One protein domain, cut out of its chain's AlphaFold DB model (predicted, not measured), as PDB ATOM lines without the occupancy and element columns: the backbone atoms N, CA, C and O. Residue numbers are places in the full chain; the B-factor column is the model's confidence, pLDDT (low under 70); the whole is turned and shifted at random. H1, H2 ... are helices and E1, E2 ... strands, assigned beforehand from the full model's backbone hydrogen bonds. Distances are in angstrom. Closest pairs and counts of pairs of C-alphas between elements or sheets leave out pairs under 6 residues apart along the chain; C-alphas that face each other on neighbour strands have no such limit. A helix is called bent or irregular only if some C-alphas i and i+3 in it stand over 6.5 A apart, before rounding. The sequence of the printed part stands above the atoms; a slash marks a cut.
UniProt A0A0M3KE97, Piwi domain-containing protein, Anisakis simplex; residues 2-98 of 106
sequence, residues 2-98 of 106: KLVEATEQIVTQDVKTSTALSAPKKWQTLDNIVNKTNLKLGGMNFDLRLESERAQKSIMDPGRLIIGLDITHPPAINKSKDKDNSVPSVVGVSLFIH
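What this domain is: This is residues 2 to 98 of the 106 residues of the protein "Piwi domain-containing protein" of Anisakis simplex (UniProt A0A0M3KE97). The domain is an open, spread-out shape with no shared core: a hook of three helices, H1 to H3, stands away from a long two-stranded hairpin, E1 and E2, with the short helix H4 near the hairpin's open end. H2 and H3 make a corner, H1 is set off by itself, and residues 77 to 84 of the hairpin's loop stick out. The printed part has 97 residues, with four named helices and then two named strands, in the order H1 H2 H3 H4 E1 E2; the sheet E1 - E2 is antiparallel and the class is mixed, helices and strands. The whole is extended, with a radius of gyration of the C-alphas of 20.0 A and spans of 58 by 43 by 27 A.

Where its parts are: H1, residues 2 to 8, begins with C-alpha 2 at (182.177, 10.737, 24.316) and is 10.0 A long. H2, residues 17 to 25, is 14.1 A long and irregular: C-alphas 21 and 24 are 7.1 A apart. H3, residues 27 to 40, is 19.8 A long, and H4, residues 53 to 60, 10.0 A. E1, residues 65 to 72, is 23.0 A long; E2, residues 90 to 97, is 23.1 A long and ends with C-alpha 97 at (162.304, 0.296, 10.271).

How they stand to each other: H1 is apart from H2, H3, H4, E1 and E2. H2 and H3 only just touch, only at the corner, with 3 pairs of C-alphas within 8 A, the closest being Ala 23 and Thr 29 at 5.4 A; H3 touches with residues 29 to 30 alone. They run opposite ways at a steep tilt of 65 degrees. E1 and E2 form a hairpin at 164 degrees, with N 68 and O 94 at 2.9 A and N 92 and O 70 at 2.8 A, within hydrogen-bond range. H4 and E2 are only just apart, their closest C-alphas 8.3 A from each other. Every O i to N i+4 pair is within range in H1, H3 and H4, and 3 of 5 in H2.

The domain as a whole: The C-alphas farthest apart, Glu 53 and Lys 81, are 58.5 A from each other. The printed part has no cut; the links H3 to H4 and E1 to E2 are long. Residues 76 to 85 have pLDDT under 70.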
ATOM      1  N   LYS A   2     183.623  10.774  24.653       87.88
ATOM      2  CA  LYS A   2     182.177  10.737  24.316       87.88
ATOM      3  C   LYS A   2     181.494  12.092  24.104       87.88
ATOM      4  O   LYS A   2     180.719  12.228  23.172       87.88
ATOM      5  N   LEU A   3     181.819  13.102  24.914       89.81
ATOM      6  CA  LEU A   3     181.314  14.461  24.688       89.81
ATOM      7  C   LEU A   3     181.810  15.044  23.355       89.81
ATOM      8  O   LEU A   3     181.030  15.645  22.637       89.81
ATOM      9  N   VAL A   4     183.076  14.805  23.009       91.06
ATOM     10  CA  VAL A   4     183.687  15.252  21.747       91.06
ATOM     11  C   VAL A   4     183.065  14.530  20.550       91.06
ATOM     12  O   VAL A   4     182.824  15.151  19.529       91.06
ATOM     13  N   GLU A   5     182.736  13.239  20.671       91.81
ATOM     14  CA  GLU A   5     181.985  12.515  19.629       91.81
ATOM     15  C   GLU A   5     180.648  13.206  19.336       91.81
ATOM     16  O   GLU A   5     180.277  13.367  18.177       91.81
ATOM     17  N   ALA A   6     179.951  13.651  20.387       90.31
ATOM     18  CA  ALA A   6     178.682  14.353  20.257       90.31
ATOM     19  C   ALA A   6     178.843  15.786  19.721       90.31
ATOM     20  O   ALA A   6     178.015  16.215  18.921       90.31
ATOM     21  N   THR A   7     179.877  16.531  20.125       95.25
ATOM     22  CA  THR A   7     180.072  17.912  19.646       95.25
ATOM     23  C   THR A   7     180.619  17.958  18.224       95.25
ATOM     24  O   THR A   7     180.110  18.718  17.410       95.25
ATOM     25  N   GLU A   8     181.597  17.109  17.904       94.25
ATOM     26  CA  GLU A   8     182.296  17.110  16.611       94.25
ATOM     27  C   GLU A   8     181.667  16.163  15.583       94.25
ATOM     28  O   GLU A   8     182.122  16.097  14.444       94.25
ATOM     29  N   GLN A   9     180.640  15.400  15.974       91.25
ATOM     30  CA  GLN A   9     179.970  14.411  15.121       91.25
ATOM     31  C   GLN A   9     180.929  13.342  14.564       91.25
ATOM     32  O   GLN A   9     180.736  12.804  13.474       91.25
ATOM     33  N   ILE A  10     181.971  13.001  15.329       93.31
ATOM     34  CA  ILE A  10     182.941  11.967  14.958       93.31
ATOM     35  C   ILE A  10     182.554  10.660  15.640       93.31
ATOM     36  O   ILE A  10     182.618  10.526  16.864       93.31
ATOM     37  N   VAL A  11     182.203   9.659  14.834       93.19
ATOM     38  CA  VAL A  11     181.916   8.316  15.333       93.19
ATOM     39  C   VAL A  11     183.220   7.601  15.682       93.19
ATOM     40  O   VAL A  11     184.170   7.562  14.906       93.19
ATOM     41  N   THR A  12     183.257   7.014  16.872       94.69
ATOM     42  CA  THR A  12     184.482   6.504  17.490       94.69
ATOM     43  C   THR A  12     184.248   5.125  18.097       94.69
ATOM     44  O   THR A  12     183.153   4.812  18.574       94.69
ATOM     45  N   GLN A  13     185.280   4.279  18.114       94.75
ATOM     46  CA  GLN A  13     185.287   2.991  18.808       94.75
ATOM     47  C   GLN A  13     186.471   2.930  19.777       94.75
ATOM     48  O   GLN A  13     187.545   2.450  19.436       94.75
ATOM     49  N   ASP A  14     186.245   3.382  21.012       94.62
ATOM     50  CA  ASP A  14     187.252   3.319  22.075       94.62
ATOM     51  C   ASP A  14     187.621   1.865  22.421       94.62
ATOM     52  O   ASP A  14     186.752   1.002  22.602       94.62
ATOM     53  N   VAL A  15     188.923   1.604  22.559       95.69
ATOM     54  CA  VAL A  15     189.486   0.318  22.993       95.69
ATOM     55  C   VAL A  15     190.615   0.597  23.986       95.69
ATOM     56  O   VAL A  15     191.473   1.440  23.741       95.69
ATOM     57  N   LYS A  16     190.641  -0.114  25.122       96.56
ATOM     58  CA  LYS A  16     191.763  -0.019  26.073       96.56
ATOM     59  C   LYS A  16     193.036  -0.565  25.430       96.56
ATOM     60  O   LYS A  16     192.977  -1.598  24.768       96.56
ATOM     61  N   THR A  17     194.197   0.020  25.721       96.88
ATOM     62  CA  THR A  17     195.492  -0.458  25.201       96.88
ATOM     63  C   THR A  17     195.722  -1.946  25.480       96.88
ATOM     64  O   THR A  17     196.106  -2.691  24.586       96.88
ATOM     65  N   SER A  18     195.402  -2.425  26.686       96.69
ATOM     66  CA  SER A  18     195.505  -3.851  27.035       96.69
ATOM     67  C   SER A  18     194.582  -4.750  26.200       96.69
ATOM     68  O   SER A  18     194.956  -5.863  25.823       96.69
ATOM     69  N   THR A  19     193.380  -4.271  25.871       96.50
ATOM     70  CA  THR A  19     192.454  -4.960  24.967       96.50
ATOM     71  C   THR A  19     192.992  -4.956  23.540       96.50
ATOM     72  O   THR A  19     193.008  -6.011  22.921       96.50
ATOM     73  N   ALA A  20     193.504  -3.829  23.041       95.25
ATOM     74  CA  ALA A  20     194.067  -3.730  21.694       95.25
ATOM     75  C   ALA A  20     195.271  -4.668  21.499       95.25
ATOM     76  O   ALA A  20     195.342  -5.377  20.501       95.25
ATOM     77  N   LEU A  21     196.167  -4.747  22.488       96.75
ATOM     78  CA  LEU A  21     197.332  -5.639  22.445       96.75
ATOM     79  C   LEU A  21     196.955  -7.127  22.480       96.75
ATOM     80  O   LEU A  21     197.656  -7.958  21.905       96.75
ATOM     81  N   SER A  22     195.863  -7.483  23.163       95.56
ATOM     82  CA  SER A  22     195.430  -8.882  23.302       95.56
ATOM     83  C   SER A  22     194.412  -9.329  22.251       95.56
ATOM     84  O   SER A  22     194.283 -10.534  22.025       95.56
ATOM     85  N   ALA A  23     193.722  -8.397  21.587       95.69
ATOM     86  CA  ALA A  23     192.683  -8.683  20.601       95.69
ATOM     87  C   ALA A  23     193.154  -9.596  19.454       95.69
ATOM     88  O   ALA A  23     192.435 -10.552  19.176       95.69
ATOM     89  N   PRO A  24     194.360  -9.441  18.861       95.25
ATOM     90  CA  PRO A  24     194.832 -10.330  17.793       95.25
ATOM     91  C   PRO A  24     194.834 -11.821  18.147       95.25
ATOM     92  O   PRO A  24     194.734 -12.669  17.269       95.25
ATOM     93  N   LYS A  25     194.931 -12.148  19.441       96.25
ATOM     94  CA  LYS A  25     194.921 -13.528  19.953       96.25
ATOM     95  C   LYS A  25     193.542 -13.977  20.449       96.25
ATOM     96  O   LYS A  25     193.389 -15.116  20.877       96.25
ATOM     97  N   LYS A  26     192.551 -13.084  20.444       96.75
ATOM     98  CA  LYS A  26     191.193 -13.298  20.957       96.75
ATOM     99  C   LYS A  26     190.192 -12.955  19.866       96.75
ATOM    100  O   LYS A  26     189.678 -11.838  19.820       96.75
ATOM    101  N   TRP A  27     189.902 -13.927  19.008       96.19
ATOM    102  CA  TRP A  27     189.054 -13.735  17.831       96.19
ATOM    103  C   TRP A  27     187.694 -13.103  18.175       96.19
ATOM    104  O   TRP A  27     187.311 -12.135  17.531       96.19
ATOM    105  N   GLN A  28     187.041 -13.494  19.280       97.12
ATOM    106  CA  GLN A  28     185.767 -12.878  19.693       97.12
ATOM    107  C   GLN A  28     185.902 -11.381  20.007       97.12
ATOM    108  O   GLN A  28     184.957 -10.608  19.863       97.12
ATOM    109  N   THR A  29     187.064 -10.955  20.506       96.75
ATOM    110  CA  THR A  29     187.318  -9.536  20.798       96.75
ATOM    111  C   THR A  29     187.471  -8.750  19.502       96.75
ATOM    112  O   THR A  29     186.911  -7.662  19.400       96.75
ATOM    113  N   LEU A  30     188.176  -9.307  18.514       96.31
ATOM    114  CA  LEU A  30     188.281  -8.704  17.185       96.31
ATOM    115  C   LEU A  30     186.925  -8.630  16.489       96.31
ATOM    116  O   LEU A  30     186.550  -7.545  16.053       96.31
ATOM    117  N   ASP A  31     186.162  -9.721  16.476       96.75
ATOM    118  CA  ASP A  31     184.826  -9.753  15.872       96.75
ATOM    119  C   ASP A  31     183.918  -8.696  16.494       96.75
ATOM    120  O   ASP A  31     183.243  -7.955  15.791       96.75
ATOM    121  N   ASN A  32     183.952  -8.546  17.819       96.00
ATOM    122  CA  ASN A  32     183.195  -7.499  18.497       96.00
ATOM    123  C   ASN A  32     183.635  -6.085  18.094       96.00
ATOM    124  O   ASN A  32     182.783  -5.204  17.983       96.00
ATOM    125  N   ILE A  33     184.934  -5.842  17.898       97.00
ATOM    126  CA  ILE A  33     185.441  -4.538  17.447       97.00
ATOM    127  C   ILE A  33     184.959  -4.258  16.021       97.00
ATOM    128  O   ILE A  33     184.401  -3.187  15.773       97.00
ATOM    129  N   VAL A  34     185.118  -5.217  15.109       96.50
ATOM    130  CA  VAL A  34     184.704  -5.088  13.704       96.50
ATOM    131  C   VAL A  34     183.192  -4.898  13.608       96.50
ATOM    132  O   VAL A  34     182.736  -3.904  13.045       96.50
ATOM    133  N   ASN A  35     182.410  -5.767  14.250       97.56
ATOM    134  CA  ASN A  35     180.950  -5.723  14.215       97.56
ATOM    135  C   ASN A  35     180.393  -4.421  14.804       97.56
ATOM    136  O   ASN A  35     179.481  -3.827  14.225       97.56
ATOM    137  N   LYS A  36     180.942  -3.934  15.926       97.25
ATOM    138  CA  LYS A  36     180.527  -2.642  16.503       97.25
ATOM    139  C   LYS A  36     180.902  -1.468  15.606       97.25
ATOM    140  O   LYS A  36     180.141  -0.507  15.535       97.25
ATOM    141  N   THR A  37     182.047  -1.542  14.934       97.06
ATOM    142  CA  THR A  37     182.489  -0.497  14.002       97.06
ATOM    143  C   THR A  37     181.602  -0.464  12.759       97.06
ATOM    144  O   THR A  37     181.157   0.611  12.377       97.06
ATOM    145  N   ASN A  38     181.252  -1.619  12.184       97.25
ATOM    146  CA  ASN A  38     180.351  -1.683  11.032       97.25
ATOM    147  C   ASN A  38     178.961  -1.098  11.352       97.25
ATOM    148  O   ASN A  38     178.477  -0.252  10.608       97.25
ATOM    149  N   LEU A  39     178.366  -1.452  12.503       95.62
ATOM    150  CA  LEU A  39     177.079  -0.879  12.943       95.62
ATOM    151  C   LEU A  39     177.147   0.642  13.132       95.62
ATOM    152  O   LEU A  39     176.222   1.362  12.770       95.62
ATOM    153  N   LYS A  40     178.254   1.144  13.685       94.25
ATOM    154  CA  LYS A  40     178.508   2.579  13.877       94.25
ATOM    155  C   LYS A  40     178.588   3.366  12.573       94.25
ATOM    156  O   LYS A  40     178.235   4.539  12.554       94.25
ATOM    157  N   LEU A  41     179.035   2.716  11.503       94.69
ATOM    158  CA  LEU A  41     179.087   3.278  10.155       94.69
ATOM    159  C   LEU A  41     177.775   3.069   9.375       94.69
ATOM    160  O   LEU A  41     177.720   3.369   8.187       94.69
ATOM    161  N   GLY A  42     176.720   2.563  10.027       91.06
ATOM    162  CA  GLY A  42     175.411   2.320   9.416       91.06
ATOM    163  C   GLY A  42     175.285   0.983   8.679       91.06
ATOM    164  O   GLY A  42     174.261   0.732   8.049       91.06
ATOM    165  N   GLY A  43     176.300   0.118   8.747       93.00
ATOM    166  CA  GLY A  43     176.231  -1.235   8.203       93.00
ATOM    167  C   GLY A  43     175.348  -2.163   9.042       93.00
ATOM    168  O   GLY A  43     175.057  -1.891  10.204       93.00
ATOM    169  N   MET A  44     174.958  -3.302   8.467       91.12
ATOM    170  CA  MET A  44     174.275  -4.397   9.165       91.12
ATOM    171  C   MET A  44     175.150  -5.650   9.104       91.12
ATOM    172  O   MET A  44     175.585  -6.042   8.025       91.12
ATOM    173  N   ASN A  45     175.433  -6.273  10.252       93.56
ATOM    174  CA  ASN A  45     176.307  -7.456  10.301       93.56
ATOM    175  C   ASN A  45     175.574  -8.757   9.977       93.56
ATOM    176  O   ASN A  45     176.176  -9.693   9.461       93.56
ATOM    177  N   PHE A  46     174.290  -8.832  10.324       90.12
ATOM    178  CA  PHE A  46     173.499 -10.049  10.234       90.12
ATOM    179  C   PHE A  46     172.108  -9.717   9.721       90.12
ATOM    180  O   PHE A  46     171.552  -8.674  10.065       90.12
ATOM    181  N   ASP A  47     171.560 -10.633   8.933       85.19
ATOM    182  CA  ASP A  47     170.158 -10.616   8.540       85.19
ATOM    183  C   ASP A  47     169.358 -11.531   9.473       85.19
ATOM    184  O   ASP A  47     169.861 -12.552   9.957       85.19
ATOM    185  N   LEU A  48     168.112 -11.161   9.743       83.94
ATOM    186  CA  LEU A  48     167.230 -11.950  10.587       83.94
ATOM    187  C   LEU A  48     166.621 -13.056   9.727       83.94
ATOM    188  O   LEU A  48     165.906 -12.769   8.775       83.94
ATOM    189  N   ARG A  49     166.863 -14.324  10.057       88.31
ATOM    190  CA  ARG A  49     166.153 -15.457   9.447       88.31
ATOM    191  C   ARG A  49     165.370 -16.188  10.519       88.31
ATOM    192  O   ARG A  49     165.961 -16.757  11.430       88.31
ATOM    193  N   LEU A  50     164.048 -16.134  10.415       89.06
ATOM    194  CA  LEU A  50     163.141 -16.783  11.352       89.06
ATOM    195  C   LEU A  50     162.666 -18.134  10.816       89.06
ATOM    196  O   LEU A  50     162.629 -18.365   9.610       89.06
ATOM    197  N   GLU A  51     162.241 -18.998  11.736       91.56
ATOM    198  CA  GLU A  51     161.817 -20.388  11.489       91.56
ATOM    199  C   GLU A  51     160.687 -20.533  10.450       91.56
ATOM    200  O   GLU A  51     160.482 -21.605   9.887       91.56
ATOM    201  N   SER A  52     159.911 -19.472  10.196       93.50
ATOM    202  CA  SER A  52     158.831 -19.492   9.206       93.50
ATOM    203  C   SER A  52     158.668 -18.161   8.484       93.50
ATOM    204  O   SER A  52     158.879 -17.090   9.057       93.50
ATOM    205  N   GLU A  53     158.161 -18.218   7.250       89.38
ATOM    206  CA  GLU A  53     157.808 -17.016   6.486       89.38
ATOM    207  C   GLU A  53     156.778 -16.138   7.201       89.38
ATOM    208  O   GLU A  53     156.805 -14.914   7.080       89.38
ATOM    209  N   ARG A  54     155.856 -16.747   7.957       91.38
ATOM    210  CA  ARG A  54     154.857 -16.005   8.733       91.38
ATOM    211  C   ARG A  54     155.523 -15.190   9.839       91.38
ATOM    212  O   ARG A  54     155.181 -14.021  10.010       91.38
ATOM    213  N   ALA A  55     156.466 -15.789  10.566       89.88
ATOM    214  CA  ALA A  55     157.238 -15.085  11.585       89.88
ATOM    215  C   ALA A  55     158.078 -13.969  10.948       89.88
ATOM    216  O   ALA A  55     158.025 -12.832  11.419       89.88
ATOM    217  N   GLN A  56     158.750 -14.264   9.829       89.75
ATOM    218  CA  GLN A  56     159.531 -13.299   9.054       89.75
ATOM    219  C   GLN A  56     158.694 -12.074   8.665       89.75
ATOM    220  O   GLN A  56     159.037 -10.949   9.023       89.75
ATOM    221  N   LYS A  57     157.544 -12.295   8.015       88.25
ATOM    222  CA  LYS A  57     156.607 -11.235   7.611       88.25
ATOM    223  C   LYS A  57     156.062 -10.465   8.810       88.25
ATOM    224  O   LYS A  57     155.816  -9.276   8.700       88.25
ATOM    225  N   SER A  58     155.899 -11.102   9.969       87.44
ATOM    226  CA  SER A  58     155.432 -10.394  11.163       87.44
ATOM    227  C   SER A  58     156.445  -9.381  11.711       87.44
ATOM    228  O   SER A  58     156.045  -8.459  12.406       87.44
ATOM    229  N   ILE A  59     157.739  -9.515  11.432       87.62
ATOM    230  CA  ILE A  59     158.757  -8.582  11.947       87.62
ATOM    231  C   ILE A  59     159.250  -7.647  10.842       87.62
ATOM    232  O   ILE A  59     159.489  -6.472  11.100       87.62
ATOM    233  N   MET A  60     159.347  -8.149   9.613       87.19
ATOM    234  CA  MET A  60     159.917  -7.442   8.463       87.19
ATOM    235  C   MET A  60     158.853  -6.941   7.478       87.19
ATOM    236  O   MET A  60     159.142  -6.733   6.305       87.19
ATOM    237  N   ASP A  61     157.611  -6.761   7.926       87.25
ATOM    238  CA  ASP A  61     156.597  -6.072   7.126       87.25
ATOM    239  C   ASP A  61     157.015  -4.603   6.900       87.25
ATOM    240  O   ASP A  61     157.278  -3.904   7.880       87.25
ATOM    241  N   PRO A  62     157.067  -4.094   5.653       84.38
ATOM    242  CA  PRO A  62     157.492  -2.717   5.374       84.38
ATOM    243  C   PRO A  62     156.610  -1.642   6.023       84.38
ATOM    244  O   PRO A  62     157.053  -0.512   6.215       84.38
ATOM    245  N   GLY A  63     155.360  -1.978   6.364       87.75
ATOM    246  CA  GLY A  63     154.438  -1.101   7.089       87.75
ATOM    247  C   GLY A  63     154.615  -1.121   8.610       87.75
ATOM    248  O   GLY A  63     153.854  -0.460   9.320       87.75
ATOM    249  N   ARG A  64     155.585  -1.881   9.137       88.50
ATOM    250  CA  ARG A  64     155.767  -2.100  10.574       88.50
ATOM    251  C   ARG A  64     156.954  -1.322  11.129       88.50
ATOM    252  O   ARG A  64     158.095  -1.501  10.712       88.50
ATOM    253  N   LEU A  65     156.674  -0.520  12.153       91.69
ATOM    254  CA  LEU A  65     157.671   0.134  12.997       91.69
ATOM    255  C   LEU A  65     157.784  -0.621  14.324       91.69
ATOM    256  O   LEU A  65     156.781  -0.818  15.012       91.69
ATOM    257  N   ILE A  66     159.002  -1.010  14.699       92.31
ATOM    258  CA  ILE A  66     159.289  -1.579  16.021       92.31
ATOM    259  C   ILE A  66     160.006  -0.513  16.852       92.31
ATOM    260  O   ILE A  66     161.015   0.039  16.416       92.31
ATOM    261  N   ILE A  67     159.478  -0.223  18.044       95.69
ATOM    262  CA  ILE A  67     160.010   0.794  18.959       95.69
ATOM    263  C   ILE A  67     160.489   0.110  20.237       95.69
ATOM    264  O   ILE A  67     159.709  -0.559  20.914       95.69
ATOM    265  N   GLY A  68     161.765   0.295  20.568       95.38
ATOM    266  CA  GLY A  68     162.325  -0.047  21.870       95.38
ATOM    267  C   GLY A  68     162.375   1.187  22.767       95.38
ATOM    268  O   GLY A  68     162.807   2.253  22.329       95.38
ATOM    269  N   LEU A  69     161.942   1.042  24.018       97.31
ATOM    270  CA  LEU A  69     161.999   2.085  25.041       97.31
ATOM    271  C   LEU A  69     162.755   1.553  26.255       97.31
ATOM    272  O   LEU A  69     162.489   0.438  26.702       97.31
ATOM    273  N   ASP A  70     163.667   2.359  26.788       96.44
ATOM    274  CA  ASP A  70     164.378   2.070  28.033       96.44
ATOM    275  C   ASP A  70     164.408   3.311  28.929       96.44
ATOM    276  O   ASP A  70     164.497   4.439  28.439       96.44
ATOM    277  N   ILE A  71     164.319   3.115  30.244       94.62
ATOM    278  CA  ILE A  71     164.310   4.197  31.232       94.62
ATOM    279  C   ILE A  71     165.418   3.932  32.242       94.62
ATOM    280  O   ILE A  71     165.395   2.948  32.976       94.62
ATOM    281  N   THR A  72     166.378   4.850  32.314       92.94
ATOM    282  CA  THR A  72     167.469   4.806  33.288       92.94
ATOM    283  C   THR A  72     167.305   5.911  34.325       92.94
ATOM    284  O   THR A  72     167.082   7.071  33.980       92.94
ATOM    285  N   HIS A  73     167.491   5.569  35.599       89.69
ATOM    286  CA  HIS A  73     167.480   6.507  36.721       89.69
ATOM    287  C   HIS A  73     168.911   6.723  37.241       89.69
ATOM    288  O   HIS A  73     169.367   5.958  38.097       89.69
ATOM    289  N   PRO A  74     169.675   7.698  36.709       83.94
ATOM    290  CA  PRO A  74     171.033   7.939  37.175       83.94
ATOM    291  C   PRO A  74     171.051   8.338  38.662       83.94
ATOM    292  O   PRO A  74     170.203   9.116  39.108       83.94
ATOM    293  N   PRO A  75     172.019   7.832  39.446       75.44
ATOM    294  CA  PRO A  75     172.122   8.175  40.854       75.44
ATOM    295  C   PRO A  75     172.400   9.674  41.016       75.44
ATOM    296  O   PRO A  75     173.272  10.232  40.350       75.44
ATOM    297  N   ALA A  76     171.680  10.326  41.932       69.00
ATOM    298  CA  ALA A  76     171.947  11.712  42.295       69.00
ATOM    299  C   ALA A  76     173.349  11.813  42.919       69.00
ATOM    300  O   ALA A  76     173.595  11.271  43.998       69.00
ATOM    301  N   ILE A  77     174.270  12.491  42.230       64.88
ATOM    302  CA  ILE A  77     175.691  12.569  42.612       64.88
ATOM    303  C   ILE A  77     175.889  13.367  43.916       64.88
ATOM    304  O   ILE A  77     176.865  13.140  44.620       64.88
ATOM    305  N   ASN A  78     174.931  14.214  44.310       59.03
ATOM    306  CA  ASN A  78     174.998  15.010  45.535       59.03
ATOM    307  C   ASN A  78     173.664  14.961  46.291       59.03
ATOM    308  O   ASN A  78     172.724  15.669  45.946       59.03
ATOM    309  N   LYS A  79     173.572  14.147  47.350       55.94
ATOM    310  CA  LYS A  79     172.474  14.248  48.324       55.94
ATOM    311  C   LYS A  79     172.790  15.350  49.338       55.94
ATOM    312  O   LYS A  79     173.193  15.058  50.464       55.94
ATOM    313  N   SER A  80     172.610  16.617  48.968       56.56
ATOM    314  CA  SER A  80     172.289  17.624  49.985       56.56
ATOM    315  C   SER A  80     170.910  17.271  50.553       56.56
ATOM    316  O   SER A  80     170.016  16.870  49.813       56.56
ATOM    317  N   LYS A  81     170.752  17.332  51.878       54.78
ATOM    318  CA  LYS A  81     169.538  16.937  52.621       54.78
ATOM    319  C   LYS A  81     168.340  17.886  52.393       54.78
ATOM    320  O   LYS A  81     167.631  18.193  53.344       54.78
ATOM    321  N   ASP A  82     168.089  18.329  51.165       54.91
ATOM    322  CA  ASP A  82     166.978  19.224  50.837       54.91
ATOM    323  C   ASP A  82     165.917  18.516  49.985       54.91
ATOM    324  O   ASP A  82     166.039  18.354  48.778       54.91
ATOM    325  N   LYS A  83     164.908  18.023  50.709       56.69
ATOM    326  CA  LYS A  83     163.447  18.043  50.482       56.69
ATOM    327  C   LYS A  83     162.816  18.038  49.077       56.69
ATOM    328  O   LYS A  83     161.631  18.343  48.992       56.69
ATOM    329  N   ASP A  84     163.477  17.555  48.035       61.25
ATOM    330  CA  ASP A  84     162.748  17.048  46.869       61.25
ATOM    331  C   ASP A  84     163.404  15.774  46.337       61.25
ATOM    332  O   ASP A  84     164.488  15.777  45.759       61.25
ATOM    333  N   ASN A  85     162.763  14.637  46.602       60.66
ATOM    334  CA  ASN A  85     163.299  13.294  46.360       60.66
ATOM    335  C   ASN A  85     163.167  12.869  44.880       60.66
ATOM    336  O   ASN A  85     163.056  11.680  44.578       60.66
ATOM    337  N   SER A  86     163.128  13.836  43.960       71.44
ATOM    338  CA  SER A  86     162.967  13.586  42.530       71.44
ATOM    339  C   SER A  86     164.246  12.971  41.965       71.44
ATOM    340  O   SER A  86     165.306  13.598  41.941       71.44
ATOM    341  N   VAL A  87     164.158  11.710  41.539       79.44
ATOM    342  CA  VAL A  87     165.260  11.020  40.868       79.44
ATOM    343  C   VAL A  87     165.184  11.355  39.377       79.44
ATOM    344  O   VAL A  87     164.170  11.048  38.742       79.44
ATOM    345  N   PRO A  88     166.224  11.977  38.789       87.25
ATOM    346  CA  PRO A  88     166.227  12.258  37.363       87.25
ATOM    347  C   PRO A  88     166.107  10.956  36.572       87.25
ATOM    348  O   PRO A  88     166.594   9.905  36.987       87.25
ATOM    349  N   SER A  89     165.444  11.033  35.424       91.00
ATOM    350  CA  SER A  89     165.220   9.889  34.544       91.00
ATOM    351  C   SER A  89     165.653  10.247  33.130       91.00
ATOM    352  O   SER A  89     165.388  11.352  32.660       91.00
ATOM    353  N   VAL A  90     166.318   9.314  32.461       92.75
ATOM    354  CA  VAL A  90     166.732   9.422  31.062       92.75
ATOM    355  C   VAL A  90     166.002   8.340  30.285       92.75
ATOM    356  O   VAL A  90     166.061   7.170  30.657       92.75
ATOM    357  N   VAL A  91     165.318   8.738  29.215       96.19
ATOM    358  CA  VAL A  91     164.609   7.813  28.328       96.19
ATOM    359  C   VAL A  91     165.453   7.585  27.081       96.19
ATOM    360  O   VAL A  91     165.787   8.532  26.368       96.19
ATOM    361  N   GLY A  92     165.800   6.328  26.823       95.69
ATOM    362  CA  GLY A  92     166.376   5.875  25.565       95.69
ATOM    363  C   GLY A  92     165.277   5.384  24.628       95.69
ATOM    364  O   GLY A  92     164.391   4.639  25.042       95.69
ATOM    365  N   VAL A  93     165.344   5.789  23.360       96.88
ATOM    366  CA  VAL A  93     164.421   5.341  22.308       96.88
ATOM    367  C   VAL A  93     165.229   4.739  21.167       96.88
ATOM    368  O   VAL A  93     166.200   5.342  20.709       96.88
ATOM    369  N   SER A  94     164.821   3.565  20.691       94.75
ATOM    370  CA  SER A  94     165.346   2.944  19.477       94.75
ATOM    371  C   SER A  94     164.212   2.636  18.506       94.75
ATOM    372  O   SER A  94     163.114   2.247  18.902       94.75
ATOM    373  N   LEU A  95     164.479   2.839  17.218       93.06
ATOM    374  CA  LEU A  95     163.519   2.621  16.142       93.06
ATOM    375  C   LEU A  95     164.110   1.614  15.165       93.06
ATOM    376  O   LEU A  95     165.236   1.789  14.697       93.06
ATOM    377  N   PHE A  96     163.346   0.579  14.844       90.50
ATOM    378  CA  PHE A  96     163.667  -0.351  13.774       90.50
ATOM    379  C   PHE A  96     162.621  -0.225  12.672       90.50
ATOM    380  O   PHE A  96     161.426  -0.432  12.899       90.50
ATOM    381  N   ILE A  97     163.103   0.125  11.481       86.19
ATOM    382  CA  ILE A  97     162.304   0.296  10.271       86.19
ATOM    383  C   ILE A  97     162.859  -0.666   9.231       86.19
ATOM    384  O   ILE A  97     164.006  -0.523   8.795       86.19
ATOM    385  N   HIS A  98     162.046  -1.630   8.809       83.06
ATOM    386  CA  HIS A  98     162.402  -2.463   7.673       83.06
ATOM    387  C   HIS A  98     162.104  -1.703   6.380       83.06
ATOM    388  O   HIS A  98     160.970  -1.648   5.914       83.06
TER     389      HIS A  98